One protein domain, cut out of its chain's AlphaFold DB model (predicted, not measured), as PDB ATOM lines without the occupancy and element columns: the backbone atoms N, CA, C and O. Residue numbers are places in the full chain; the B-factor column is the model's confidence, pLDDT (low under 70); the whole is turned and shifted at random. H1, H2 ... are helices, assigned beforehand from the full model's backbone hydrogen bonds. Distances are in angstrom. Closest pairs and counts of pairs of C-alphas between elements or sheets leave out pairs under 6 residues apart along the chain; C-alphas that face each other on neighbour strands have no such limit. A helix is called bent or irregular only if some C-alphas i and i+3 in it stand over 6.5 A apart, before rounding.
ATOM      1  N   ASP A  19      99.656 168.265 129.148       80.12
ATOM      2  CA  ASP A  19      99.919 167.424 130.317       80.12
ATOM      3  C   ASP A  19     101.221 166.643 130.124       80.12
ATOM      4  O   ASP A  19     102.127 166.717 130.952       80.12
ATOM      5  N   GLU A  20     101.380 166.002 128.964       82.19
ATOM      6  CA  GLU A  20     102.639 165.343 128.605       82.19
ATOM      7  C   GLU A  20     103.792 166.351 128.553       82.19
ATOM      8  O   GLU A  20     104.866 166.094 129.094       82.19
ATOM      9  N   LEU A  21     103.575 167.543 127.981       82.12
ATOM     10  CA  LEU A  21     104.590 168.595 127.920       82.12
ATOM     11  C   LEU A  21     105.105 169.001 129.310       82.12
ATOM     12  O   LEU A  21     106.275 169.368 129.446       82.12
ATOM     13  N   PHE A  22     104.265 168.951 130.345       80.50
ATOM     14  CA  PHE A  22     104.687 169.258 131.711       80.50
ATOM     15  C   PHE A  22     105.703 168.233 132.243       80.50
ATOM     16  O   PHE A  22     106.731 168.610 132.829       80.50
ATOM     17  N   ASP A  23     105.464 166.952 131.982       84.81
ATOM     18  CA  ASP A  23     106.366 165.860 132.357       84.81
ATOM     19  C   ASP A  23     107.651 165.880 131.519       84.81
ATOM     20  O   ASP A  23     108.765 165.759 132.052       84.81
ATOM     21  N   GLU A  24     107.522 166.145 130.217       85.50
ATOM     22  CA  GLU A  24     108.660 166.335 129.315       85.50
ATOM     23  C   GLU A  24     109.530 167.518 129.775       85.50
ATOM     24  O   GLU A  24     110.759 167.413 129.840       85.50
ATOM     25  N   ARG A  25     108.915 168.637 130.187       85.31
ATOM     26  CA  ARG A  25     109.623 169.810 130.732       85.31
ATOM     27  C   ARG A  25     110.376 169.465 132.011       85.31
ATOM     28  O   ARG A  25     111.503 169.927 132.208       85.31
ATOM     29  N   SER A  26     109.769 168.683 132.895       86.06
ATOM     30  CA  SER A  26     110.413 168.254 134.139       86.06
ATOM     31  C   SER A  26     111.658 167.417 133.849       86.06
ATOM     32  O   SER A  26     112.722 167.660 134.428       86.06
ATOM     33  N   SER A  27     111.563 166.513 132.876       85.94
ATOM     34  CA  SER A  27     112.685 165.706 132.394       85.94
ATOM     35  C   SER A  27     113.766 166.558 131.716       85.94
ATOM     36  O   SER A  27     114.953 166.398 132.011       85.94
ATOM     37  N   LEU A  28     113.374 167.550 130.907       87.50
ATOM     38  CA  LEU A  28     114.292 168.521 130.303       87.50
ATOM     39  C   LEU A  28     115.109 169.257 131.361       87.50
ATOM     40  O   LEU A  28     116.325 169.387 131.233       87.50
ATOM     41  N   LEU A  29     114.466 169.721 132.433       87.56
ATOM     42  CA  LEU A  29     115.162 170.413 133.516       87.56
ATOM     43  C   LEU A  29     116.183 169.507 134.213       87.56
ATOM     44  O   LEU A  29     117.243 169.990 134.618       87.56
ATOM     45  N   GLN A  30     115.902 168.209 134.346       86.50
ATOM     46  CA  GLN A  30     116.863 167.256 134.906       86.50
ATOM     47  C   GLN A  30     118.071 167.052 133.986       86.50
ATOM     48  O   GLN A  30     119.208 167.076 134.464       86.50
ATOM     49  N   VAL A  31     117.845 166.910 132.679       87.19
ATOM     50  CA  VAL A  31     118.916 166.804 131.675       87.19
ATOM     51  C   VAL A  31     119.758 168.081 131.653       87.19
ATOM     52  O   VAL A  31     120.985 168.025 131.756       87.19
ATOM     53  N   LEU A  32     119.118 169.251 131.644       86.69
ATOM     54  CA  LEU A  32     119.803 170.545 131.665       86.69
ATOM     55  C   LEU A  32     120.636 170.746 132.931       86.69
ATOM     56  O   LEU A  32     121.728 171.298 132.847       86.69
ATOM     57  N   LYS A  33     120.182 170.282 134.100       87.06
ATOM     58  CA  LYS A  33     120.997 170.329 135.328       87.06
ATOM     59  C   LYS A  33     122.305 169.542 135.190       87.06
ATOM     60  O   LYS A  33     123.303 169.956 135.771       87.06
ATOM     61  N   LYS A  34     122.311 168.452 134.415       85.06
ATOM     62  CA  LYS A  34     123.508 167.634 134.151       85.06
ATOM     63  C   LYS A  34     124.409 168.252 133.077       85.06
ATOM     64  O   LYS A  34     125.626 168.251 133.234       85.06
ATOM     65  N   LEU A  35     123.824 168.803 132.011       84.88
ATOM     66  CA  LEU A  35     124.569 169.333 130.861       84.88
ATOM     67  C   LEU A  35     125.047 170.784 131.046       84.88
ATOM     68  O   LEU A  35     126.100 171.163 130.538       84.88
ATOM     69  N   LYS A  36     124.333 171.610 131.820       82.69
ATOM     70  CA  LYS A  36     124.682 173.024 132.037       82.69
ATOM     71  C   LYS A  36     126.084 173.215 132.639       82.69
ATOM     72  O   LYS A  36     126.807 174.068 132.123       82.69
ATOM     73  N   PRO A  37     126.524 172.447 133.657       83.50
ATOM     74  CA  PRO A  37     127.899 172.528 134.153       83.50
ATOM     75  C   PRO A  37     128.934 172.185 133.073       83.50
ATOM     76  O   PRO A  37     129.903 172.922 132.920       83.50
ATOM     77  N   LYS A  38     128.684 171.142 132.265       83.44
ATOM     78  CA  LYS A  38     129.551 170.730 131.145       83.44
ATOM     79  C   LYS A  38     129.752 171.873 130.145       83.44
ATOM     80  O   LYS A  38     130.880 172.161 129.772       83.44
ATOM     81  N   TRP A  39     128.683 172.573 129.765       81.50
ATOM     82  CA  TRP A  39     128.779 173.697 128.823       81.50
ATOM     83  C   TRP A  39     129.349 174.982 129.432       81.50
ATOM     84  O   TRP A  39     129.893 175.803 128.703       81.50
ATOM     85  N   THR A  40     129.205 175.182 130.746       77.56
ATOM     86  CA  THR A  40     129.676 176.402 131.433       77.56
ATOM     87  C   THR A  40     131.178 176.356 131.719       77.56
ATOM     88  O   THR A  40     131.818 177.398 131.806       77.56
ATOM     89  N   LEU A  41     131.739 175.152 131.863       76.19
ATOM     90  CA  LEU A  41     133.168 174.938 132.097       76.19
ATOM     91  C   LEU A  41     134.004 174.986 130.809       76.19
ATOM     92  O   LEU A  41     135.228 175.068 130.891       76.19
ATOM     93  N   LEU A  42     133.366 174.940 129.636       75.38
ATOM     94  CA  LEU A  42     134.061 174.984 128.353       75.38
ATOM     95  C   LEU A  42     134.485 176.418 127.989       75.38
ATOM     96  O   LEU A  42     133.711 177.364 128.183       75.38
ATOM     97  N   PRO A  43     135.688 176.603 127.414       72.06
ATOM     98  CA  PRO A  43     136.088 177.869 126.811       72.06
ATOM     99  C   PRO A  43     135.071 178.322 125.756       72.06
ATOM    100  O   PRO A  43     134.517 177.507 125.027       72.06
ATOM    101  N   LYS A  44     134.877 179.638 125.600       64.69
ATOM    102  CA  LYS A  44     133.903 180.246 124.662       64.69
ATOM    103  C   LYS A  44     134.022 179.774 123.198       64.69
ATOM    104  O   LYS A  44     133.070 179.926 122.444       64.69
ATOM    105  N   GLN A  45     135.182 179.253 122.794       61.53
ATOM    106  CA  GLN A  45     135.433 178.689 121.459       61.53
ATOM    107  C   GLN A  45     134.991 177.226 121.311       61.53
ATOM    108  O   GLN A  45     134.736 176.796 120.194       61.53
ATOM    109  N   GLU A  46     134.866 176.485 122.412       67.38
ATOM    110  CA  GLU A  46     134.429 175.082 122.444       67.38
ATOM    111  C   GLU A  46     132.992 174.931 122.957       67.38
ATOM    112  O   GLU A  46     132.472 173.821 123.046       67.38
ATOM    113  N   THR A  47     132.322 176.034 123.311       71.75
ATOM    114  CA  THR A  47     130.920 175.962 123.717       71.75
ATOM    115  C   THR A  47     130.072 175.493 122.536       71.75
ATOM    116  O   THR A  47     130.070 176.179 121.509       71.75
ATOM    117  N   PRO A  48     129.313 174.391 122.678       75.19
ATOM    118  CA  PRO A  48     128.507 173.869 121.587       75.19
ATOM    119  C   PRO A  48     127.513 174.922 121.096       75.19
ATOM    120  O   PRO A  48     126.956 175.715 121.884       75.19
ATOM    121  N   ASN A  49     127.315 174.946 119.780       79.12
ATOM    122  CA  ASN A  49     126.343 175.833 119.159       79.12
ATOM    123  C   ASN A  49     124.913 175.418 119.588       79.12
ATOM    124  O   ASN A  49     124.708 174.421 120.282       79.12
ATOM    125  N   THR A  50     123.897 176.205 119.229       78.88
ATOM    126  CA  THR A  50     122.508 175.901 119.625       78.88
ATOM    127  C   THR A  50     122.036 174.537 119.111       78.88
ATOM    128  O   THR A  50     121.346 173.832 119.841       78.88
ATOM    129  N   HIS A  51     122.431 174.149 117.898       79.94
ATOM    130  CA  HIS A  51     122.092 172.856 117.307       79.94
ATOM    131  C   HIS A  51     122.747 171.697 118.076       79.94
ATOM    132  O   HIS A  51     122.050 170.784 118.509       79.94
ATOM    133  N   ASP A  52     124.049 171.785 118.350       82.62
ATOM    134  CA  ASP A  52     124.815 170.769 119.079       82.62
ATOM    135  C   ASP A  52     124.277 170.575 120.506       82.62
ATOM    136  O   ASP A  52     124.184 169.456 121.006       82.62
ATOM    137  N   LYS A  53     123.843 171.662 121.160       84.56
ATOM    138  CA  LYS A  53     123.195 171.595 122.482       84.56
ATOM    139  C   LYS A  53     121.883 170.819 122.441       84.56
ATOM    140  O   LYS A  53     121.640 170.009 123.332       84.56
ATOM    141  N   TRP A  54     121.039 171.066 121.440       86.44
ATOM    142  CA  TRP A  54     119.785 170.326 121.280       86.44
ATOM    143  C   TRP A  54     120.028 168.866 120.910       86.44
ATOM    144  O   TRP A  54     119.341 167.998 121.441       86.44
ATOM    145  N   GLN A  55     121.045 168.584 120.097       84.88
ATOM    146  CA  GLN A  55     121.463 167.218 119.793       84.88
ATOM    147  C   GLN A  55     121.870 166.456 121.065       84.88
ATOM    148  O   GLN A  55     121.339 165.375 121.312       84.88
ATOM    149  N   GLU A  56     122.721 167.040 121.920       87.25
ATOM    150  CA  GLU A  56     123.104 166.426 123.206       87.25
ATOM    151  C   GLU A  56     121.895 166.211 124.139       87.25
ATOM    152  O   GLU A  56     121.818 165.208 124.850       87.25
ATOM    153  N   ILE A  57     120.932 167.141 124.144       87.56
ATOM    154  CA  ILE A  57     119.695 167.012 124.927       87.56
ATOM    155  C   ILE A  57     118.848 165.834 124.419       87.56
ATOM    156  O   ILE A  57     118.384 165.028 125.228       87.56
ATOM    157  N   PHE A  58     118.647 165.711 123.105       86.94
ATOM    158  CA  PHE A  58     117.851 164.627 122.524       86.94
ATOM    159  C   PHE A  58     118.523 163.260 122.679       86.94
ATOM    160  O   PHE A  58     117.843 162.271 122.951       86.94
ATOM    161  N   GLU A  59     119.851 163.198 122.606       87.38
ATOM    162  CA  GLU A  59     120.605 161.976 122.895       87.38
ATOM    163  C   GLU A  59     120.439 161.540 124.363       87.38
ATOM    164  O   GLU A  59     120.217 160.358 124.655       87.38
ATOM    165  N   ALA A  60     120.440 162.497 125.296       85.88
ATOM    166  CA  ALA A  60     120.171 162.227 126.705       85.88
ATOM    167  C   ALA A  60     118.727 161.748 126.954       85.88
ATOM    168  O   ALA A  60     118.514 160.867 127.794       85.88
ATOM    169  N   PHE A  61     117.741 162.276 126.223       84.88
ATOM    170  CA  PHE A  61     116.357 161.792 126.285       84.88
ATOM    171  C   PHE A  61     116.198 160.380 125.723       84.88
ATOM    172  O   PHE A  61     115.566 159.541 126.364       84.88
ATOM    173  N   SER A  62     116.841 160.097 124.589       82.38
ATOM    174  CA  SER A  62     116.871 158.761 123.988       82.38
ATOM    175  C   SER A  62     117.472 157.728 124.951       82.38
ATOM    176  O   SER A  62     116.893 156.671 125.189       82.38
ATOM    177  N   THR A  63     118.574 158.084 125.619       83.75
ATOM    178  CA  THR A  63     119.240 157.217 126.610       83.75
ATOM    179  C   THR A  63     118.384 156.966 127.859       83.75
ATOM    180  O   THR A  63     118.501 155.920 128.494       83.75
ATOM    181  N   SER A  64     117.527 157.917 128.235       78.75
ATOM    182  CA  SER A  64     116.675 157.828 129.430       78.75
ATOM    183  C   SER A  64     115.265 157.290 129.157       78.75
ATOM    184  O   SER A  64     114.486 157.168 130.099       78.75
ATOM    185  N   ASN A  65     114.957 156.923 127.905       77.62
ATOM    186  CA  ASN A  65     113.653 156.423 127.456       77.62
ATOM    187  C   ASN A  65     112.472 157.324 127.875       77.62
ATOM    188  O   ASN A  65     111.414 156.848 128.287       77.62
ATOM    189  N   VAL A  66     112.675 158.641 127.814       78.12
ATOM    190  CA  VAL A  66     111.641 159.637 128.122       78.12
ATOM    191  C   VAL A  66     110.994 160.087 126.813       78.12
ATOM    192  O   VAL A  66     111.703 160.316 125.835       78.12
ATOM    193  N   SER A  67     109.666 160.253 126.782       79.44
ATOM    194  CA  SER A  67     109.005 160.929 125.655       79.44
ATOM    195  C   SER A  67     109.538 162.356 125.525       79.44
ATOM    196  O   SER A  67     109.673 163.067 126.513       79.44
ATOM    197  N   PHE A  68     109.838 162.789 124.309       80.81
ATOM    198  CA  PHE A  68     110.223 164.174 124.019       80.81
ATOM    199  C   PHE A  68     109.460 164.713 122.805       80.81
ATOM    200  O   PHE A  68     109.902 165.655 122.151       80.81
ATOM    201  N   THR A  69     108.324 164.095 122.477       82.94
ATOM    202  CA  THR A  69     107.557 164.354 121.254       82.94
ATOM    203  C   THR A  69     107.017 165.780 121.222       82.94
ATOM    204  O   THR A  69     107.048 166.433 120.177       82.94
ATOM    205  N   ASN A  70     106.540 166.291 122.358       81.69
ATOM    206  CA  ASN A  70     105.970 167.634 122.440       81.69
ATOM    207  C   ASN A  70     107.072 168.703 122.431       81.69
ATOM    208  O   ASN A  70     106.967 169.691 121.702       81.69
ATOM    209  N   ILE A  71     108.168 168.479 123.161       82.81
ATOM    210  CA  ILE A  71     109.353 169.348 123.121       82.81
ATOM    211  C   ILE A  71     109.971 169.371 121.722       82.81
ATOM    212  O   ILE A  71     110.322 170.445 121.241       82.81
ATOM    213  N   PHE A  72     110.076 168.220 121.054       83.31
ATOM    214  CA  PHE A  72     110.620 168.126 119.702       83.31
ATOM    215  C   PHE A  72     109.817 168.972 118.717       83.31
ATOM    216  O   PHE A  72     110.400 169.818 118.044       83.31
ATOM    217  N   LYS A  73     108.482 168.840 118.719       79.12
ATOM    218  CA  LYS A  73     107.585 169.675 117.900       79.12
ATOM    219  C   LYS A  73     107.815 171.170 118.137       79.12
ATOM    220  O   LYS A  73     107.844 171.947 117.189       79.12
ATOM    221  N   ILE A  74     107.977 171.589 119.396       77.12
ATOM    222  CA  ILE A  74     108.213 172.998 119.745       77.12
ATOM    223  C   ILE A  74     109.586 173.461 119.248       77.12
ATOM    224  O   ILE A  74     109.696 174.539 118.671       77.12
ATOM    225  N   VAL A  75     110.636 172.670 119.468       77.56
ATOM    226  CA  VAL A  75     112.007 173.006 119.059       77.56
ATOM    227  C   VAL A  75     112.117 173.079 117.537       77.56
ATOM    228  O   VAL A  75     112.657 174.050 117.012       77.56
ATOM    229  N   GLU A  76     111.555 172.107 116.825       75.50
ATOM    230  CA  GLU A  76     111.478 172.102 115.364       75.50
ATOM    231  C   GLU A  76     110.768 173.364 114.847       75.50
ATOM    232  O   GLU A  76     111.352 174.135 114.083       75.50
ATOM    233  N   LEU A  77     109.563 173.646 115.353       69.81
ATOM    234  CA  LEU A  77     108.754 174.775 114.893       69.81
ATOM    235  C   LEU A  77     109.386 176.138 115.221       69.81
ATOM    236  O   LEU A  77     109.447 177.018 114.366       69.81
ATOM    237  N   PHE A  78     109.842 176.342 116.459       64.94
ATOM    238  CA  PHE A  78     110.249 177.669 116.932       64.94
ATOM    239  C   PHE A  78     111.735 177.966 116.768       64.94
ATOM    240  O   PHE A  78     112.094 179.131 116.625       64.94
ATOM    241  N   ILE A  79     112.603 176.956 116.835       66.56
ATOM    242  CA  ILE A  79     114.059 177.167 116.824       66.56
ATOM    243  C   ILE A  79     114.629 176.949 115.424       66.56
ATOM    244  O   ILE A  79     115.563 177.654 115.041       66.56
ATOM    245  N   PHE A  80     114.065 176.012 114.656       64.94
ATOM    246  CA  PHE A  80     114.578 175.661 113.331       64.94
ATOM    247  C   PHE A  80     113.731 176.208 112.175       64.94
ATOM    248  O   PHE A  80     114.305 176.636 111.173       64.94
ATOM    249  N   CYS A  81     112.398 176.250 112.296       62.62
ATOM    250  CA  CYS A  81     111.536 176.767 111.224       62.62
ATOM    251  C   CYS A  81     111.338 178.289 111.255       62.62
ATOM    252  O   CYS A  81     111.120 178.889 110.203       62.62
ATOM    253  N   LEU A  82     111.424 178.931 112.423       59.81
ATOM    254  CA  LEU A  82     111.405 180.389 112.511       59.81
ATOM    255  C   LEU A  82     112.841 180.916 112.401       59.81
ATOM    256  O   LEU A  82     113.629 180.717 113.328       59.81
TER     257      LEU A  82
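This is residues 19 to 82 of the 164 residues of the protein "uncharacterized protein LOC114335078" of Diabrotica virgifera virgifera (western corn rootworm) (UniProt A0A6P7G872). One long, kinked helix, H1, makes the longest axis of this domain, and two shorter helices pack on one side of it at steep angles, H2 on its middle and H3 on its beginning. Beyond the far end of H1 a loop sticks out with residues 40 to 46, of which residue 40 belongs to H1. The printed part has 64 residues with three named helices, in the order H1, H2, H3, and no named strand; the class is all helix. It is only just compact, close to loose, with a radius of gyration of the C-alphas of 12.3 A and spans of 37 by 27 by 17 A.

H1, residues 19 to 40, has a kink of 40 degrees near residue 34 and is only just irregular, with C-alphas 34 and 37 lying 6.6 A apart. H2, residues 50 to 64, touches H1 with residues 57 to 61 alone, at residues 28 to 32 of H1; the closest C-alphas, of Val 31 and Ile 57, are 6.8 A apart. They run opposite ways at a steep tilt of 63 degrees. H3, residues 69 to 80, touches H1 with residues 70 to 71 alone, at residues 20 to 25 of H1; the closest C-alphas, of Leu 21 and Asn 70, are 5.7 A apart. They run the same way at a steep tilt of 59 degrees. H2 and H3 are near each other, with 8 pairs of C-alphas within 10 A. Every O i to N i+4 pair is within hydrogen-bond range in H2 and H3, and 15 of 18 in H1.

H1 begins at C-alpha 19 (99.919, 167.424, 130.317) and is 31.1 A long. H2 measures 21.4 A. H3 ends at C-alpha 80 (114.578, 175.661, 113.331).

The C-alphas farthest apart, of Asp 19 and Gln 45, are 38.3 A apart. The printed part has no cut. The link from H1 to H2 is short, that from H2 to H3 tight. The mean pLDDT of the printed part is 79.7, and residues 44 to 46 and 77 to 82 are under 70.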